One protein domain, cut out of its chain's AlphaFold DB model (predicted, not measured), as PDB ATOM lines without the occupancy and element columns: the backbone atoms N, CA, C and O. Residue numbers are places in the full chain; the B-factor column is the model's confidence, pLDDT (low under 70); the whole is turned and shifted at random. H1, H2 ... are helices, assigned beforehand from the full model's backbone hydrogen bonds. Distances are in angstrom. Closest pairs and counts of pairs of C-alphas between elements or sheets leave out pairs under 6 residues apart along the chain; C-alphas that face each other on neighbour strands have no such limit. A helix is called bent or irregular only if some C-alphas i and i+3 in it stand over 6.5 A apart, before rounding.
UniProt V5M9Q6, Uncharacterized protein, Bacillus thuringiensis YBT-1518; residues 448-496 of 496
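Overview. This is residues 448 to 496 of the 496 residues of an uncharacterized protein of Bacillus thuringiensis YBT-1518 (UniProt V5M9Q6). The body of this small domain is a helical hairpin, H2 and H3 side by side and running opposite ways, with the short helix H1 packed steeply on H2 alone. The tail after H3, residues 488 to 496, folds back and lies at the other end of the longest axis from H1, with the hairpin between them. The printed part has 49 residues with three named helices, in the order H1, H2, H3, and no named strand; the class is all helix, and 31 residues are in the helices. The whole is compact, with a radius of gyration of the C-alphas of 10.2 A, and its C-alphas span 28 by 23 by 15 A along their three main axes.

Arrangement. Start at the first printed residue with H1, residues 448 to 453, and look next at H2, residues 460 to 472. H1 and H2 touch, with 8 pairs of C-alphas within 8 A. Their closest C-alphas are those of Ile 449 and Leu 466, 6.1 A apart. Their lines stand at a steep tilt of 59 degrees, and the two helices run opposite ways; from centre to centre it is 9.5 A. Go on to H3, residues 476 to 487. H2 and H3 touch along 18 pairs of C-alphas within 8 A, and their closest C-alphas, those of Val 467 and Ala 479, are 4.6 A apart. They run opposite ways at a shallow tilt of 19 degrees, centre to centre 8.9 A, and form a helical hairpin, two helices joined in the chain that touch and run opposite ways. H1 and H3 are apart, with no C-alpha of the one within 8 A of the other. In the backbone of H1 and of H2 you will find every O i to N i+4 pair within hydrogen-bond range; in H3 it is 6 of 8.

Along the chain. Find C-alpha 448, of Ile 448, at (-37.085, 54.018, -11.541); from there H1 runs to Ser 453, 8.3 A from first to last C-alpha. Residues 454 to 459 then lead to H2, which begins at Asp 460 with its C-alpha at (-30.698, 47.393, 0.336). H2 is the longest helix with 13 residues, and it covers 18.2 A from its first C-alpha to its last, that of Lys 472 at (-46.403, 54.552, -5.553). After residues 473 to 475, H3 begins at Ile 476 and takes in 12 residues, 16.1 A from first to last C-alpha. Look for its end at Asn 487, with the C-alpha at (-35.841, 41.572, 5.527). None of the three helices is bent or irregular.

Size, cuts and confidence. The two C-alphas farthest apart are those of Gly 454, in the link after H1, and Glu 495, in the tail, 28.1 A from each other. From the first printed C-alpha, of Ile 448, to the last, of Ile 496, it is 22.4 A; Ile 496 is also the chain's last residue. The printed part has no cut. The link from H2 to H3 is tight, with 3 residues, the link from H1 to H2 is short, with 6 residues, and no link is long. Read the B-factor column for the model's confidence: the mean pLDDT of the printed part is 70.9, with 86 in H2, 81 in H1 and 77 in H3. It falls under 70 in 17 residues, namely residues 454 to 458 and residues 485 to 496, of which 485 to 487 belong to H3.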
ATOM      1  N   ILE A 448     -37.867  54.629 -12.629       86.06
ATOM      2  CA  ILE A 448     -37.085  54.018 -11.541       86.06
ATOM      3  C   ILE A 448     -37.244  52.491 -11.562       86.06
ATOM      4  O   ILE A 448     -36.255  51.757 -11.518       86.06
ATOM      5  N   ILE A 449     -38.482  52.003 -11.690       84.94
ATOM      6  CA  ILE A 449     -38.771  50.568 -11.790       84.94
ATOM      7  C   ILE A 449     -38.095  49.956 -13.019       84.94
ATOM      8  O   ILE A 449     -37.464  48.904 -12.906       84.94
ATOM      9  N   ASN A 450     -38.201  50.586 -14.189       82.94
ATOM     10  CA  ASN A 450     -37.588  50.084 -15.420       82.94
ATOM     11  C   ASN A 450     -36.062  50.008 -15.306       82.94
ATOM     12  O   ASN A 450     -35.464  49.005 -15.699       82.94
ATOM     13  N   LEU A 451     -35.445  51.037 -14.724       79.81
ATOM     14  CA  LEU A 451     -34.005  51.109 -14.518       79.81
ATOM     15  C   LEU A 451     -33.531  50.032 -13.538       79.81
ATOM     16  O   LEU A 451     -32.548  49.355 -13.816       79.81
ATOM     17  N   LEU A 452     -34.222  49.843 -12.412       79.81
ATOM     18  CA  LEU A 452     -33.742  48.987 -11.323       79.81
ATOM     19  C   LEU A 452     -34.186  47.517 -11.437       79.81
ATOM     20  O   LEU A 452     -33.436  46.628 -11.036       79.81
ATOM     21  N   SER A 453     -35.352  47.217 -12.016       71.25
ATOM     22  CA  SER A 453     -35.913  45.849 -12.055       71.25
ATOM     23  C   SER A 453     -35.101  44.848 -12.891       71.25
ATOM     24  O   SER A 453     -35.173  43.640 -12.659       71.25
ATOM     25  N   GLY A 454     -34.282  45.330 -13.832       62.31
ATOM     26  CA  GLY A 454     -33.348  44.498 -14.600       62.31
ATOM     27  C   GLY A 454     -32.130  44.024 -13.796       62.31
ATOM     28  O   GLY A 454     -31.443  43.075 -14.195       62.31
ATOM     29  N   TYR A 455     -31.853  44.645 -12.645       58.19
ATOM     30  CA  TYR A 455     -30.710  44.301 -11.811       58.19
ATOM     31  C   TYR A 455     -31.050  43.138 -10.893       58.19
ATOM     32  O   TYR A 455     -31.789  43.253  -9.926       58.19
ATOM     33  N   VAL A 456     -30.409  41.993 -11.125       43.66
ATOM     34  CA  VAL A 456     -30.705  40.788 -10.334       43.66
ATOM     35  C   VAL A 456     -30.196  40.928  -8.860       43.66
ATOM     36  O   VAL A 456     -30.394  40.025  -8.062       43.66
ATOM     37  N   MET A 457     -29.412  41.967  -8.512       52.97
ATOM     38  CA  MET A 457     -28.845  42.259  -7.172       52.97
ATOM     39  C   MET A 457     -28.733  43.776  -7.047       52.97
ATOM     40  O   MET A 457     -27.956  44.393  -7.774       52.97
ATOM     41  N   LEU A 458     -29.486  44.335  -6.113       64.44
ATOM     42  CA  LEU A 458     -29.445  45.736  -5.708       64.44
ATOM     43  C   LEU A 458     -28.956  45.800  -4.256       64.44
ATOM     44  O   LEU A 458     -29.167  44.847  -3.501       64.44
ATOM     45  N   SER A 459     -28.293  46.892  -3.860       70.69
ATOM     46  CA  SER A 459     -28.059  47.144  -2.431       70.69
ATOM     47  C   SER A 459     -29.396  47.388  -1.733       70.69
ATOM     48  O   SER A 459     -30.377  47.743  -2.388       70.69
ATOM     49  N   ASP A 460     -29.446  47.221  -0.413       76.62
ATOM     50  CA  ASP A 460     -30.698  47.393   0.336       76.62
ATOM     51  C   ASP A 460     -31.262  48.817   0.188       76.62
ATOM     52  O   ASP A 460     -32.473  48.988   0.105       76.62
ATOM     53  N   TYR A 461     -30.393  49.813  -0.016       82.94
ATOM     54  CA  TYR A 461     -30.785  51.175  -0.386       82.94
ATOM     55  C   TYR A 461     -31.560  51.241  -1.714       82.94
ATOM     56  O   TYR A 461     -32.661  51.783  -1.773       82.94
ATOM     57  N   TYR A 462     -31.037  50.642  -2.788       81.12
ATOM     58  CA  TYR A 462     -31.727  50.656  -4.083       81.12
ATOM     59  C   TYR A 462     -32.938  49.719  -4.122       81.12
ATOM     60  O   TYR A 462     -33.889  49.986  -4.855       81.12
ATOM     61  N   LYS A 463     -32.942  48.641  -3.326       82.88
ATOM     62  CA  LYS A 463     -34.151  47.834  -3.118       82.88
ATOM     63  C   LYS A 463     -35.232  48.654  -2.417       82.88
ATOM     64  O   LYS A 463     -36.376  48.591  -2.838       82.88
ATOM     65  N   PHE A 464     -34.880  49.446  -1.404       86.00
ATOM     66  CA  PHE A 464     -35.812  50.352  -0.731       86.00
ATOM     67  C   PHE A 464     -36.408  51.383  -1.700       86.00
ATOM     68  O   PHE A 464     -37.625  51.559  -1.729       86.00
ATOM     69  N   ILE A 465     -35.579  52.001  -2.551       89.38
ATOM     70  CA  ILE A 465     -36.056  52.882  -3.630       89.38
ATOM     71  C   ILE A 465     -37.051  52.134  -4.532       89.38
ATOM     72  O   ILE A 465     -38.155  52.622  -4.759       89.38
ATOM     73  N   LEU A 466     -36.696  50.930  -4.991       87.50
ATOM     74  CA  LEU A 466     -37.538  50.119  -5.872       87.50
ATOM     75  C   LEU A 466     -38.877  49.722  -5.222       87.50
ATOM     76  O   LEU A 466     -39.910  49.783  -5.884       87.50
ATOM     77  N   VAL A 467     -38.874  49.354  -3.935       88.12
ATOM     78  CA  VAL A 467     -40.089  49.056  -3.156       88.12
ATOM     79  C   VAL A 467     -40.998  50.282  -3.111       88.12
ATOM     80  O   VAL A 467     -42.162  50.185  -3.490       88.12
ATOM     81  N   ASN A 468     -40.464  51.448  -2.737       90.12
ATOM     82  CA  ASN A 468     -41.246  52.686  -2.684       90.12
ATOM     83  C   ASN A 468     -41.815  53.076  -4.049       90.12
ATOM     84  O   ASN A 468     -42.958  53.520  -4.138       90.12
ATOM     85  N   SER A 469     -41.044  52.896  -5.123       91.12
ATOM     86  CA  SER A 469     -41.536  53.140  -6.476       91.12
ATOM     87  C   SER A 469     -42.666  52.185  -6.853       91.12
ATOM     88  O   SER A 469     -43.651  52.644  -7.420       91.12
ATOM     89  N   TYR A 470     -42.581  50.892  -6.504       89.94
ATOM     90  CA  TYR A 470     -43.670  49.934  -6.733       89.94
ATOM     91  C   TYR A 470     -44.937  50.268  -5.942       89.94
ATOM     92  O   TYR A 470     -46.027  50.179  -6.505       89.94
ATOM     93  N   VAL A 471     -44.801  50.690  -4.681       89.31
ATOM     94  CA  VAL A 471     -45.933  51.133  -3.849       89.31
ATOM     95  C   VAL A 471     -46.620  52.344  -4.478       89.31
ATOM     96  O   VAL A 471     -47.834  52.345  -4.632       89.31
ATOM     97  N   LYS A 472     -45.853  53.344  -4.921       89.38
ATOM     98  CA  LYS A 472     -46.403  54.552  -5.553       89.38
ATOM     99  C   LYS A 472     -47.118  54.308  -6.890       89.38
ATOM    100  O   LYS A 472     -47.890  55.163  -7.309       89.38
ATOM    101  N   VAL A 473     -46.853  53.188  -7.569       91.06
ATOM    102  CA  VAL A 473     -47.562  52.787  -8.803       91.06
ATOM    103  C   VAL A 473     -48.592  51.672  -8.566       91.06
ATOM    104  O   VAL A 473     -48.975  50.992  -9.517       91.06
ATOM    105  N   ASP A 474     -49.007  51.454  -7.312       89.12
ATOM    106  CA  ASP A 474     -49.982  50.435  -6.887       89.12
ATOM    107  C   ASP A 474     -49.622  48.985  -7.275       89.12
ATOM    108  O   ASP A 474     -50.483  48.117  -7.428       89.12
ATOM    109  N   ASN A 475     -48.329  48.664  -7.400       86.88
ATOM    110  CA  ASN A 475     -47.855  47.301  -7.668       86.88
ATOM    111  C   ASN A 475     -47.368  46.608  -6.387       86.88
ATOM    112  O   ASN A 475     -46.188  46.280  -6.234       86.88
ATOM    113  N   ILE A 476     -48.303  46.390  -5.463       87.31
ATOM    114  CA  ILE A 476     -48.031  45.889  -4.106       87.31
ATOM    115  C   ILE A 476     -47.368  44.505  -4.131       87.31
ATOM    116  O   ILE A 476     -46.398  44.282  -3.416       87.31
ATOM    117  N   VAL A 477     -47.807  43.608  -5.020       84.19
ATOM    118  CA  VAL A 477     -47.259  42.241  -5.124       84.19
ATOM    119  C   VAL A 477     -45.751  42.265  -5.390       84.19
ATOM    120  O   VAL A 477     -44.985  41.574  -4.723       84.19
ATOM    121  N   LYS A 478     -45.293  43.098  -6.334       83.38
ATOM    122  CA  LYS A 478     -43.856  43.227  -6.612       83.38
ATOM    123  C   LYS A 478     -43.105  43.980  -5.519       83.38
ATOM    124  O   LYS A 478     -41.936  43.682  -5.286       83.38
ATOM    125  N   ALA A 479     -43.748  44.946  -4.861       84.38
ATOM    126  CA  ALA A 479     -43.158  45.630  -3.717       84.38
ATOM    127  C   ALA A 479     -42.848  44.632  -2.588       84.38
ATOM    128  O   ALA A 479     -41.725  44.614  -2.088       84.38
ATOM    129  N   GLU A 480     -43.796  43.754  -2.255       82.44
ATOM    130  CA  GLU A 480     -43.634  42.704  -1.243       82.44
ATOM    131  C   GLU A 480     -42.546  41.694  -1.626       82.44
ATOM    132  O   GLU A 480     -41.676  41.393  -0.807       82.44
ATOM    133  N   GLU A 481     -42.531  41.219  -2.879       81.38
ATOM    134  CA  GLU A 481     -41.487  40.309  -3.374       81.38
ATOM    135  C   GLU A 481     -40.080  40.884  -3.161       81.38
ATOM    136  O   GLU A 481     -39.185  40.183  -2.684       81.38
ATOM    137  N   VAL A 482     -39.872  42.163  -3.491       79.44
ATOM    138  CA  VAL A 482     -38.573  42.826  -3.314       79.44
ATOM    139  C   VAL A 482     -38.288  43.090  -1.835       79.44
ATOM    140  O   VAL A 482     -37.162  42.856  -1.389       79.44
ATOM    141  N   PHE A 483     -39.282  43.527  -1.061       80.19
ATOM    142  CA  PHE A 483     -39.146  43.836   0.364       80.19
ATOM    143  C   PHE A 483     -38.736  42.612   1.195       80.19
ATOM    144  O   PHE A 483     -37.831  42.703   2.025       80.19
ATOM    145  N   CYS A 484     -39.293  41.433   0.902       74.25
ATOM    146  CA  CYS A 484     -38.892  40.177   1.542       74.25
ATOM    147  C   CYS A 484     -37.394  39.871   1.362       74.25
ATOM    148  O   CYS A 484     -36.759  39.322   2.257       74.25
ATOM    149  N   THR A 485     -36.780  40.304   0.252       69.56
ATOM    150  CA  THR A 485     -35.328  40.143   0.029       69.56
ATOM    151  C   THR A 485     -34.452  41.157   0.776       69.56
ATOM    152  O   THR A 485     -33.220  41.047   0.731       69.56
ATOM    153  N   ILE A 486     -35.051  42.177   1.397       66.75
ATOM    154  CA  ILE A 486     -34.383  43.116   2.314       66.75
ATOM    155  C   ILE A 486     -34.411  42.529   3.735       66.75
ATOM    156  O   ILE A 486     -33.379  42.474   4.400       66.75
ATOM    157  N   ASN A 487     -35.573  42.021   4.157       50.50
ATOM    158  CA  ASN A 487     -35.841  41.572   5.527       50.50
ATOM    159  C   ASN A 487     -35.273  40.195   5.911       50.50
ATOM    160  O   ASN A 487     -35.234  39.879   7.096       50.50
ATOM    161  N   ASP A 488     -34.740  39.408   4.970       47.97
ATOM    162  CA  ASP A 488     -33.991  38.176   5.285       47.97
ATOM    163  C   ASP A 488     -32.683  38.431   6.078       47.97
ATOM    164  O   ASP A 488     -31.940  37.491   6.380       47.97
ATOM    165  N   LYS A 489     -32.370  39.692   6.421       44.16
ATOM    166  CA  LYS A 489     -31.237  40.050   7.286       44.16
ATOM    167  C   LYS A 489     -31.556  40.814   8.566       44.16
ATOM    168  O   LYS A 489     -30.727  40.697   9.452       44.16
ATOM    169  N   ASP A 490     -32.690  41.498   8.707       34.94
ATOM    170  CA  ASP A 490     -33.105  42.130   9.970       34.94
ATOM    171  C   ASP A 490     -34.614  42.447   9.940       34.94
ATOM    172  O   ASP A 490     -35.142  42.983   8.968       34.94
ATOM    173  N   THR A 491     -35.320  42.096  11.014       33.72
ATOM    174  CA  THR A 491     -36.758  42.325  11.232       33.72
ATOM    175  C   THR A 491     -37.105  43.812  11.356       33.72
ATOM    176  O   THR A 491     -36.894  44.394  12.417       33.72
ATOM    177  N   TYR A 492     -37.751  44.384  10.336       33.19
ATOM    178  CA  TYR A 492     -38.659  45.528  10.484       33.19
ATOM    179  C   TYR A 492     -39.911  45.308   9.626       33.19
ATOM    180  O   TYR A 492     -39.841  45.215   8.401       33.19
ATOM    181  N   SER A 493     -41.067  45.180  10.275       29.95
ATOM    182  CA  SER A 493     -42.377  45.178   9.624       29.95
ATOM    183  C   SER A 493     -42.757  46.605   9.229       29.95
ATOM    184  O   SER A 493     -42.698  47.507  10.061       29.95
ATOM    185  N   LEU A 494     -43.163  46.799   7.972       31.12
ATOM    186  CA  LEU A 494     -43.915  47.979   7.548       31.12
ATOM    187  C   LEU A 494     -45.265  47.965   8.283       31.12
ATOM    188  O   LEU A 494     -46.090  47.092   8.020       31.12
ATOM    189  N   GLU A 495     -45.477  48.889   9.219       29.48
ATOM    190  CA  GLU A 495     -46.835  49.268   9.619       29.48
ATOM    191  C   GLU A 495     -47.386  50.208   8.537       29.48
ATOM    192  O   GLU A 495     -46.738  51.196   8.180       29.48
ATOM    193  N   ILE A 496     -48.525  49.808   7.963       34.88
ATOM    194  CA  ILE A 496     -49.288  50.498   6.909       34.88
ATOM    195  C   ILE A 496     -49.978  51.737   7.472       34.88
ATOM    196  O   ILE A 496     -50.557  51.621   8.578       34.88
TER     197      ILE A 496